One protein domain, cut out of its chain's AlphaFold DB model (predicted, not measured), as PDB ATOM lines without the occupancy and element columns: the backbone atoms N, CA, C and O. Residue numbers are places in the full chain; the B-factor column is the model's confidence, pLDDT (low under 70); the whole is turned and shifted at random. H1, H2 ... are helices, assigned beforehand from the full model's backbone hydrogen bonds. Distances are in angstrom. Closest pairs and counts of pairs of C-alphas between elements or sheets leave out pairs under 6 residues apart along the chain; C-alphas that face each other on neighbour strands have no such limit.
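This is residues 19 to 72 of the 73 residues of an uncharacterized protein of Desulfobacteraceae bacterium IS3 (UniProt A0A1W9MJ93). This is a thin, drawn-out model in which the longest helix, H2, packs by its beginning on H1 and crosses it nearly at right angles, while the loop of residues 33 to 43 that joins the two makes one end of the length. From the far end of H2 the short helices H3 and H4 follow as a tail, and residues 65 to 72 stick out at the other end. The printed part has 54 residues, with four named helices in the order H1, H2, H3, H4 and no named strand; the class is all helix. The whole is extended, with a radius of gyration of the C-alphas of 15.8 A, and a rod in outline, spanning 52 by 18 by 13 A.

Find C-alpha 44 at (-12.300, -80.883, 53.754); there H2 begins, and it runs through residues 44 to 58, 21.0 A from first to last C-alpha. Go back to C-alpha 19 at (-15.788, -82.150, 67.436) for H1, residues 19 to 32, which is 20.0 A long. Beyond H2 look for H3 at residues 61 to 66, 8.7 A long. H4 is residues 68 to 71, 5.6 A long, and ends with C-alpha 71 at (-12.556, -108.114, 65.643).

Start at H2, which touches H1; their closest C-alphas, those of Val 25 and Thr 44, are 6.5 A apart. Compare the lines of these two helices and you will find them about perpendicular, at 75 degrees. Moving on from H2, you reach H3, and these two meet only through their link. H3 and H4 are close but not clearly touching, and their closest C-alphas, those of Tyr 64 and His 70, are 7.6 A apart. H1 is apart from H3 and from H4, and H2 is apart from H4. In the backbone of H1, H2 and H3, every O i to N i+4 pair is within hydrogen-bond range; H4 is too short for such a pair, and its one O i to N i+3 pair is within range.

Look at Glu 36 and Asn 69 for the two C-alphas farthest apart, 52.5 A. The C-alphas of Glu 19 and Arg 72, the first and last printed, are 27.6 A apart. Residues 65 to 72, of which 68 to 71 belong to H4, stand free; the other 46 residues span 46 by 17 by 14 A. The printed part has no cut. The link from H1 to H2, with 11 residues, is long, while those from H2 to H3 and from H3 to H4 are tight. In the B-factor column you will find a mean pLDDT of 88.4 for the printed part, with residue 36 and residues 38 to 39 under 70.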
ATOM      1  N   GLU A  19     -16.875 -82.976  66.906       97.81
ATOM      2  CA  GLU A  19     -15.788 -82.150  67.436       97.81
ATOM      3  C   GLU A  19     -14.468 -82.380  66.687       97.81
ATOM      4  O   GLU A  19     -13.782 -81.413  66.345       97.81
ATOM      5  N   SER A  20     -14.143 -83.634  66.353       96.31
ATOM      6  CA  SER A  20     -12.975 -83.969  65.533       96.31
ATOM      7  C   SER A  20     -13.053 -83.295  64.165       96.31
ATOM      8  O   SER A  20     -12.111 -82.608  63.771       96.31
ATOM      9  N   LEU A  21     -14.189 -83.418  63.465       95.56
ATOM     10  CA  LEU A  21     -14.377 -82.783  62.158       95.56
ATOM     11  C   LEU A  21     -14.239 -81.258  62.247       95.56
ATOM     12  O   LEU A  21     -13.516 -80.654  61.452       95.56
ATOM     13  N   ARG A  22     -14.891 -80.632  63.236       95.25
ATOM     14  CA  ARG A  22     -14.828 -79.179  63.445       95.25
ATOM     15  C   ARG A  22     -13.388 -78.712  63.653       95.25
ATOM     16  O   ARG A  22     -12.947 -77.773  62.996       95.25
ATOM     17  N   THR A  23     -12.650 -79.411  64.510       96.06
ATOM     18  CA  THR A  23     -11.259 -79.089  64.847       96.06
ATOM     19  C   THR A  23     -10.334 -79.213  63.637       96.06
ATOM     20  O   THR A  23      -9.495 -78.340  63.409       96.06
ATOM     21  N   ILE A  24     -10.500 -80.264  62.823       94.06
ATOM     22  CA  ILE A  24      -9.723 -80.456  61.588       94.06
ATOM     23  C   ILE A  24      -9.954 -79.283  60.632       94.06
ATOM     24  O   ILE A  24      -8.995 -78.666  60.174       94.06
ATOM     25  N   VAL A  25     -11.217 -78.927  60.376       90.88
ATOM     26  CA  VAL A  25     -11.567 -77.833  59.459       90.88
ATOM     27  C   VAL A  25     -11.058 -76.485  59.972       90.88
ATOM     28  O   VAL A  25     -10.515 -75.700  59.195       90.88
ATOM     29  N   GLU A  26     -11.199 -76.199  61.268       92.38
ATOM     30  CA  GLU A  26     -10.687 -74.965  61.877       92.38
ATOM     31  C   GLU A  26      -9.170 -74.835  61.710       92.38
ATOM     32  O   GLU A  26      -8.680 -73.774  61.322       92.38
ATOM     33  N   ASN A  27      -8.417 -75.905  61.970       92.12
ATOM     34  CA  ASN A  27      -6.963 -75.882  61.831       92.12
ATOM     35  C   ASN A  27      -6.527 -75.813  60.365       92.12
ATOM     36  O   ASN A  27      -5.619 -75.052  60.038       92.12
ATOM     37  N   ALA A  28      -7.211 -76.519  59.468       89.50
ATOM     38  CA  ALA A  28      -6.911 -76.465  58.044       89.50
ATOM     39  C   ALA A  28      -7.161 -75.063  57.453       89.50
ATOM     40  O   ALA A  28      -6.335 -74.564  56.691       89.50
ATOM     41  N   LYS A  29      -8.227 -74.368  57.880       87.06
ATOM     42  CA  LYS A  29      -8.478 -72.960  57.511       87.06
ATOM     43  C   LYS A  29      -7.382 -72.013  57.997       87.06
ATOM     44  O   LYS A  29      -6.998 -71.106  57.263       87.06
ATOM     45  N   LYS A  30      -6.868 -72.211  59.218       87.88
ATOM     46  CA  LYS A  30      -5.761 -71.399  59.758       87.88
ATOM     47  C   LYS A  30      -4.483 -71.551  58.932       87.88
ATOM     48  O   LYS A  30      -3.765 -70.572  58.774       87.88
ATOM     49  N   ILE A  31      -4.208 -72.755  58.423       84.75
ATOM     50  CA  ILE A  31      -3.003 -73.048  57.633       84.75
ATOM     51  C   ILE A  31      -3.137 -72.535  56.198       84.75
ATOM     52  O   ILE A  31      -2.204 -71.919  55.693       84.75
ATOM     53  N   ALA A  32      -4.279 -72.776  55.546       81.19
ATOM     54  CA  ALA A  32      -4.490 -72.379  54.153       81.19
ATOM     55  C   ALA A  32      -4.430 -70.853  53.957       81.19
ATOM     56  O   ALA A  32      -4.018 -70.384  52.898       81.19
ATOM     57  N   GLY A  33      -4.816 -70.085  54.984       70.75
ATOM     58  CA  GLY A  33      -5.009 -68.642  54.863       70.75
ATOM     59  C   GLY A  33      -6.249 -68.306  54.030       70.75
ATOM     60  O   GLY A  33      -6.808 -69.150  53.329       70.75
ATOM     61  N   SER A  34      -6.733 -67.072  54.145       70.94
ATOM     62  CA  SER A  34      -7.777 -66.565  53.252       70.94
ATOM     63  C   SER A  34      -7.150 -66.031  51.967       70.94
ATOM     64  O   SER A  34      -6.103 -65.386  52.027       70.94
ATOM     65  N   ASP A  35      -7.806 -66.235  50.826       70.25
ATOM     66  CA  ASP A  35      -7.421 -65.542  49.596       70.25
ATOM     67  C   ASP A  35      -7.696 -64.023  49.681       70.25
ATOM     68  O   ASP A  35      -8.267 -63.520  50.654       70.25
ATOM     69  N   GLU A  36      -7.310 -63.275  48.642       65.88
ATOM     70  CA  GLU A  36      -7.501 -61.815  48.555       65.88
ATOM     71  C   GLU A  36      -8.975 -61.370  48.656       65.88
ATOM     72  O   GLU A  36      -9.257 -60.186  48.839       65.88
ATOM     73  N   LYS A  37      -9.927 -62.303  48.542       71.56
ATOM     74  CA  LYS A  37     -11.376 -62.074  48.609       71.56
ATOM     75  C   LYS A  37     -12.015 -62.661  49.873       71.56
ATOM     76  O   LYS A  37     -13.233 -62.576  50.021       71.56
ATOM     77  N   GLY A  38     -11.224 -63.224  50.788       65.62
ATOM     78  CA  GLY A  38     -11.705 -63.811  52.038       65.62
ATOM     79  C   GLY A  38     -12.261 -65.233  51.909       65.62
ATOM     80  O   GLY A  38     -12.825 -65.745  52.878       65.62
ATOM     81  N   PHE A  39     -12.127 -65.886  50.750       67.88
ATOM     82  CA  PHE A  39     -12.548 -67.272  50.565       67.88
ATOM     83  C   PHE A  39     -11.446 -68.243  50.990       67.88
ATOM     84  O   PHE A  39     -10.250 -67.996  50.832       67.88
ATOM     85  N   TYR A  40     -11.876 -69.383  51.530       70.62
ATOM     86  CA  TYR A  40     -11.005 -70.507  51.853       70.62
ATOM     87  C   TYR A  40     -11.167 -71.571  50.775       70.62
ATOM     88  O   TYR A  40     -12.260 -72.113  50.604       70.62
ATOM     89  N   HIS A  41     -10.082 -71.901  50.080       70.44
ATOM     90  CA  HIS A  41     -10.043 -73.054  49.189       70.44
ATOM     91  C   HIS A  41      -9.511 -74.254  49.975       70.44
ATOM     92  O   HIS A  41      -8.308 -74.492  50.044       70.44
ATOM     93  N   LEU A  42     -10.420 -74.947  50.660       79.44
ATOM     94  CA  LEU A  42     -10.104 -76.101  51.493       79.44
ATOM     95  C   LEU A  42     -10.917 -77.306  51.028       79.44
ATOM     96  O   LEU A  42     -12.142 -77.303  51.156       79.44
ATOM     97  N   ASP A  43     -10.229 -78.350  50.571       86.00
ATOM     98  CA  ASP A  43     -10.835 -79.670  50.450       86.00
ATOM     99  C   ASP A  43     -10.885 -80.318  51.840       86.00
ATOM    100  O   ASP A  43      -9.882 -80.752  52.415       86.00
ATOM    101  N   THR A  44     -12.080 -80.319  52.424       85.44
ATOM    102  CA  THR A  44     -12.300 -80.883  53.754       85.44
ATOM    103  C   THR A  44     -12.152 -82.400  53.777       85.44
ATOM    104  O   THR A  44     -11.768 -82.937  54.813       85.44
ATOM    105  N   ALA A  45     -12.456 -83.091  52.673       87.56
ATOM    106  CA  ALA A  45     -12.333 -84.542  52.605       87.56
ATOM    107  C   ALA A  45     -10.855 -84.946  52.623       87.56
ATOM    108  O   ALA A  45     -10.469 -85.803  53.421       87.56
ATOM    109  N   ASP A  46     -10.023 -84.250  51.847       88.50
ATOM    110  CA  ASP A  46      -8.575 -84.461  51.849       88.50
ATOM    111  C   ASP A  46      -7.954 -84.141  53.212       88.50
ATOM    112  O   ASP A  46      -7.139 -84.914  53.717       88.50
ATOM    113  N   ALA A  47      -8.365 -83.045  53.859       92.12
ATOM    114  CA  ALA A  47      -7.862 -82.694  55.188       92.12
ATOM    115  C   ALA A  47      -8.192 -83.774  56.234       92.12
ATOM    116  O   ALA A  47      -7.336 -84.145  57.040       92.12
ATOM    117  N   VAL A  48      -9.414 -84.315  56.213       93.44
ATOM    118  CA  VAL A  48      -9.809 -85.421  57.100       93.44
ATOM    119  C   VAL A  48      -9.006 -86.683  56.780       93.44
ATOM    120  O   VAL A  48      -8.458 -87.295  57.697       93.44
ATOM    121  N   GLY A  49      -8.880 -87.043  55.500       92.81
ATOM    122  CA  GLY A  49      -8.118 -88.213  55.060       92.81
ATOM    123  C   GLY A  49      -6.649 -88.158  55.484       92.81
ATOM    124  O   GLY A  49      -6.122 -89.135  56.021       92.81
ATOM    125  N   GLN A  50      -6.007 -86.997  55.338       92.44
ATOM    126  CA  GLN A  50      -4.631 -86.772  55.786       92.44
ATOM    127  C   GLN A  50      -4.495 -86.902  57.305       92.44
ATOM    128  O   GLN A  50      -3.570 -87.561  57.784       92.44
ATOM    129  N   MET A  51      -5.421 -86.320  58.074       94.88
ATOM    130  CA  MET A  51      -5.373 -86.385  59.537       94.88
ATOM    131  C   MET A  51      -5.564 -87.807  60.063       94.88
ATOM    132  O   MET A  51      -4.837 -88.222  60.965       94.88
ATOM    133  N   ILE A  52      -6.485 -88.574  59.474       94.75
ATOM    134  CA  ILE A  52      -6.671 -89.987  59.822       94.75
ATOM    135  C   ILE A  52      -5.425 -90.788  59.445       94.75
ATOM    136  O   ILE A  52      -4.897 -91.510  60.282       94.75
ATOM    137  N   SER A  53      -4.904 -90.623  58.228       93.75
ATOM    138  CA  SER A  53      -3.714 -91.355  57.770       93.75
ATOM    139  C   SER A  53      -2.505 -91.102  58.673       93.75
ATOM    140  O   SER A  53      -1.791 -92.035  59.046       93.75
ATOM    141  N   ARG A  54      -2.316 -89.847  59.097       94.00
ATOM    142  CA  ARG A  54      -1.276 -89.467  60.052       94.00
ATOM    143  C   ARG A  54      -1.485 -90.123  61.415       94.00
ATOM    144  O   ARG A  54      -0.542 -90.698  61.945       94.00
ATOM    145  N   PHE A  55      -2.708 -90.102  61.946       95.12
ATOM    146  CA  PHE A  55      -3.040 -90.779  63.201       95.12
ATOM    147  C   PHE A  55      -2.740 -92.286  63.136       95.12
ATOM    148  O   PHE A  55      -2.073 -92.818  64.020       95.12
ATOM    149  N   LEU A  56      -3.151 -92.974  62.066       94.06
ATOM    150  CA  LEU A  56      -2.901 -94.413  61.904       94.06
ATOM    151  C   LEU A  56      -1.399 -94.741  61.860       94.06
ATOM    152  O   LEU A  56      -0.975 -95.766  62.395       94.06
ATOM    153  N   SER A  57      -0.594 -93.864  61.251       91.19
ATOM    154  CA  SER A  57       0.863 -94.010  61.212       91.19
ATOM    155  C   SER A  57       1.537 -93.703  62.553       91.19
ATOM    156  O   SER A  57       2.526 -94.353  62.882       91.19
ATOM    157  N   GLU A  58       1.061 -92.702  63.300       95.06
ATOM    158  CA  GLU A  58       1.662 -92.272  64.572       95.06
ATOM    159  C   GLU A  58       1.346 -93.236  65.726       95.06
ATOM    160  O   GLU A  58       2.187 -93.443  66.597       95.06
ATOM    161  N   TYR A  59       0.164 -93.859  65.714       95.00
ATOM    162  CA  TYR A  59      -0.330 -94.708  66.806       95.00
ATOM    163  C   TYR A  59      -0.250 -96.216  66.515       95.00
ATOM    164  O   TYR A  59      -0.945 -97.005  67.147       95.00
ATOM    165  N   ASP A  60       0.608 -96.616  65.571       92.00
ATOM    166  CA  ASP A  60       0.881 -98.016  65.213       92.00
ATOM    167  C   ASP A  60      -0.384 -98.854  64.948       92.00
ATOM    168  O   ASP A  60      -0.615 -99.924  65.525       92.00
ATOM    169  N   PHE A  61      -1.219 -98.369  64.025       94.25
ATOM    170  CA  PHE A  61      -2.434 -99.075  63.615       94.25
ATOM    171  C   PHE A  61      -2.153-100.490  63.083       94.25
ATOM    172  O   PHE A  61      -2.995-101.374  63.206       94.25
ATOM    173  N   GLU A  62      -0.956-100.733  62.543       93.31
ATOM    174  CA  GLU A  62      -0.524-102.054  62.079       93.31
ATOM    175  C   GLU A  62      -0.535-103.095  63.212       93.31
ATOM    176  O   GLU A  62      -0.988-104.223  63.015       93.31
ATOM    177  N   SER A  63      -0.077-102.727  64.411       94.44
ATOM    178  CA  SER A  63      -0.162-103.601  65.584       94.44
ATOM    179  C   SER A  63      -1.601-103.764  66.066       94.44
ATOM    180  O   SER A  63      -1.999-104.875  66.414       94.44
ATOM    181  N   TYR A  64      -2.407-102.697  66.018       95.56
ATOM    182  CA  TYR A  64      -3.829-102.766  66.363       95.56
ATOM    183  C   TYR A  64      -4.579-103.789  65.491       95.56
ATOM    184  O   TYR A  64      -5.306-104.625  66.020       95.56
ATOM    185  N   VAL A  65      -4.373-103.793  64.170       95.06
ATOM    186  CA  VAL A  65      -5.062-104.736  63.262       95.06
ATOM    187  C   VAL A  65      -4.544-106.176  63.345       95.06
ATOM    188  O   VAL A  65      -5.238-107.099  62.923       95.06
ATOM    189  N   LYS A  66      -3.339-106.406  63.882       96.38
ATOM    190  CA  LYS A  66      -2.800-107.764  64.089       96.38
ATOM    191  C   LYS A  66      -3.475-108.497  65.250       96.38
ATOM    192  O   LYS A  66      -3.434-109.727  65.285       96.38
ATOM    193  N   ASP A  67      -4.087-107.777  66.189       96.44
ATOM    194  CA  ASP A  67      -4.790-108.397  67.308       96.44
ATOM    195  C   ASP A  67      -6.204-108.844  66.899       96.44
ATOM    196  O   ASP A  67      -7.140-108.053  66.774       96.44
ATOM    197  N   ILE A  68      -6.375-110.161  66.754       95.19
ATOM    198  CA  ILE A  68      -7.657-110.794  66.420       95.19
ATOM    199  C   ILE A  68      -8.765-110.495  67.445       95.19
ATOM    200  O   ILE A  68      -9.951-110.574  67.116       95.19
ATOM    201  N   ASN A  69      -8.412-110.143  68.685       95.31
ATOM    202  CA  ASN A  69      -9.386-109.806  69.718       95.31
ATOM    203  C   ASN A  69     -10.155-108.516  69.386       95.31
ATOM    204  O   ASN A  69     -11.311-108.407  69.789       95.31
ATOM    205  N   HIS A  70      -9.577-107.592  68.607       92.94
ATOM    206  CA  HIS A  70     -10.241-106.350  68.183       92.94
ATOM    207  C   HIS A  70     -11.380-106.562  67.172       92.94
ATOM    208  O   HIS A  70     -12.147-105.644  66.904       92.94
ATOM    209  N   TYR A  71     -11.524-107.773  66.627       92.50
ATOM    210  CA  TYR A  71     -12.556-108.114  65.643       92.50
ATOM    211  C   TYR A  71     -13.747-108.866  66.245       92.50
ATOM    212  O   TYR A  71     -14.667-109.256  65.518       92.50
ATOM    213  N   ARG A  72     -13.740-109.107  67.560       88.19
ATOM    214  CA  ARG A  72     -14.861-109.755  68.246       88.19
ATOM    215  C   ARG A  72     -16.037-108.779  68.329       88.19
ATOM    216  O   ARG A  72     -15.862-107.648  68.771       88.19
TER     217      ARG A  72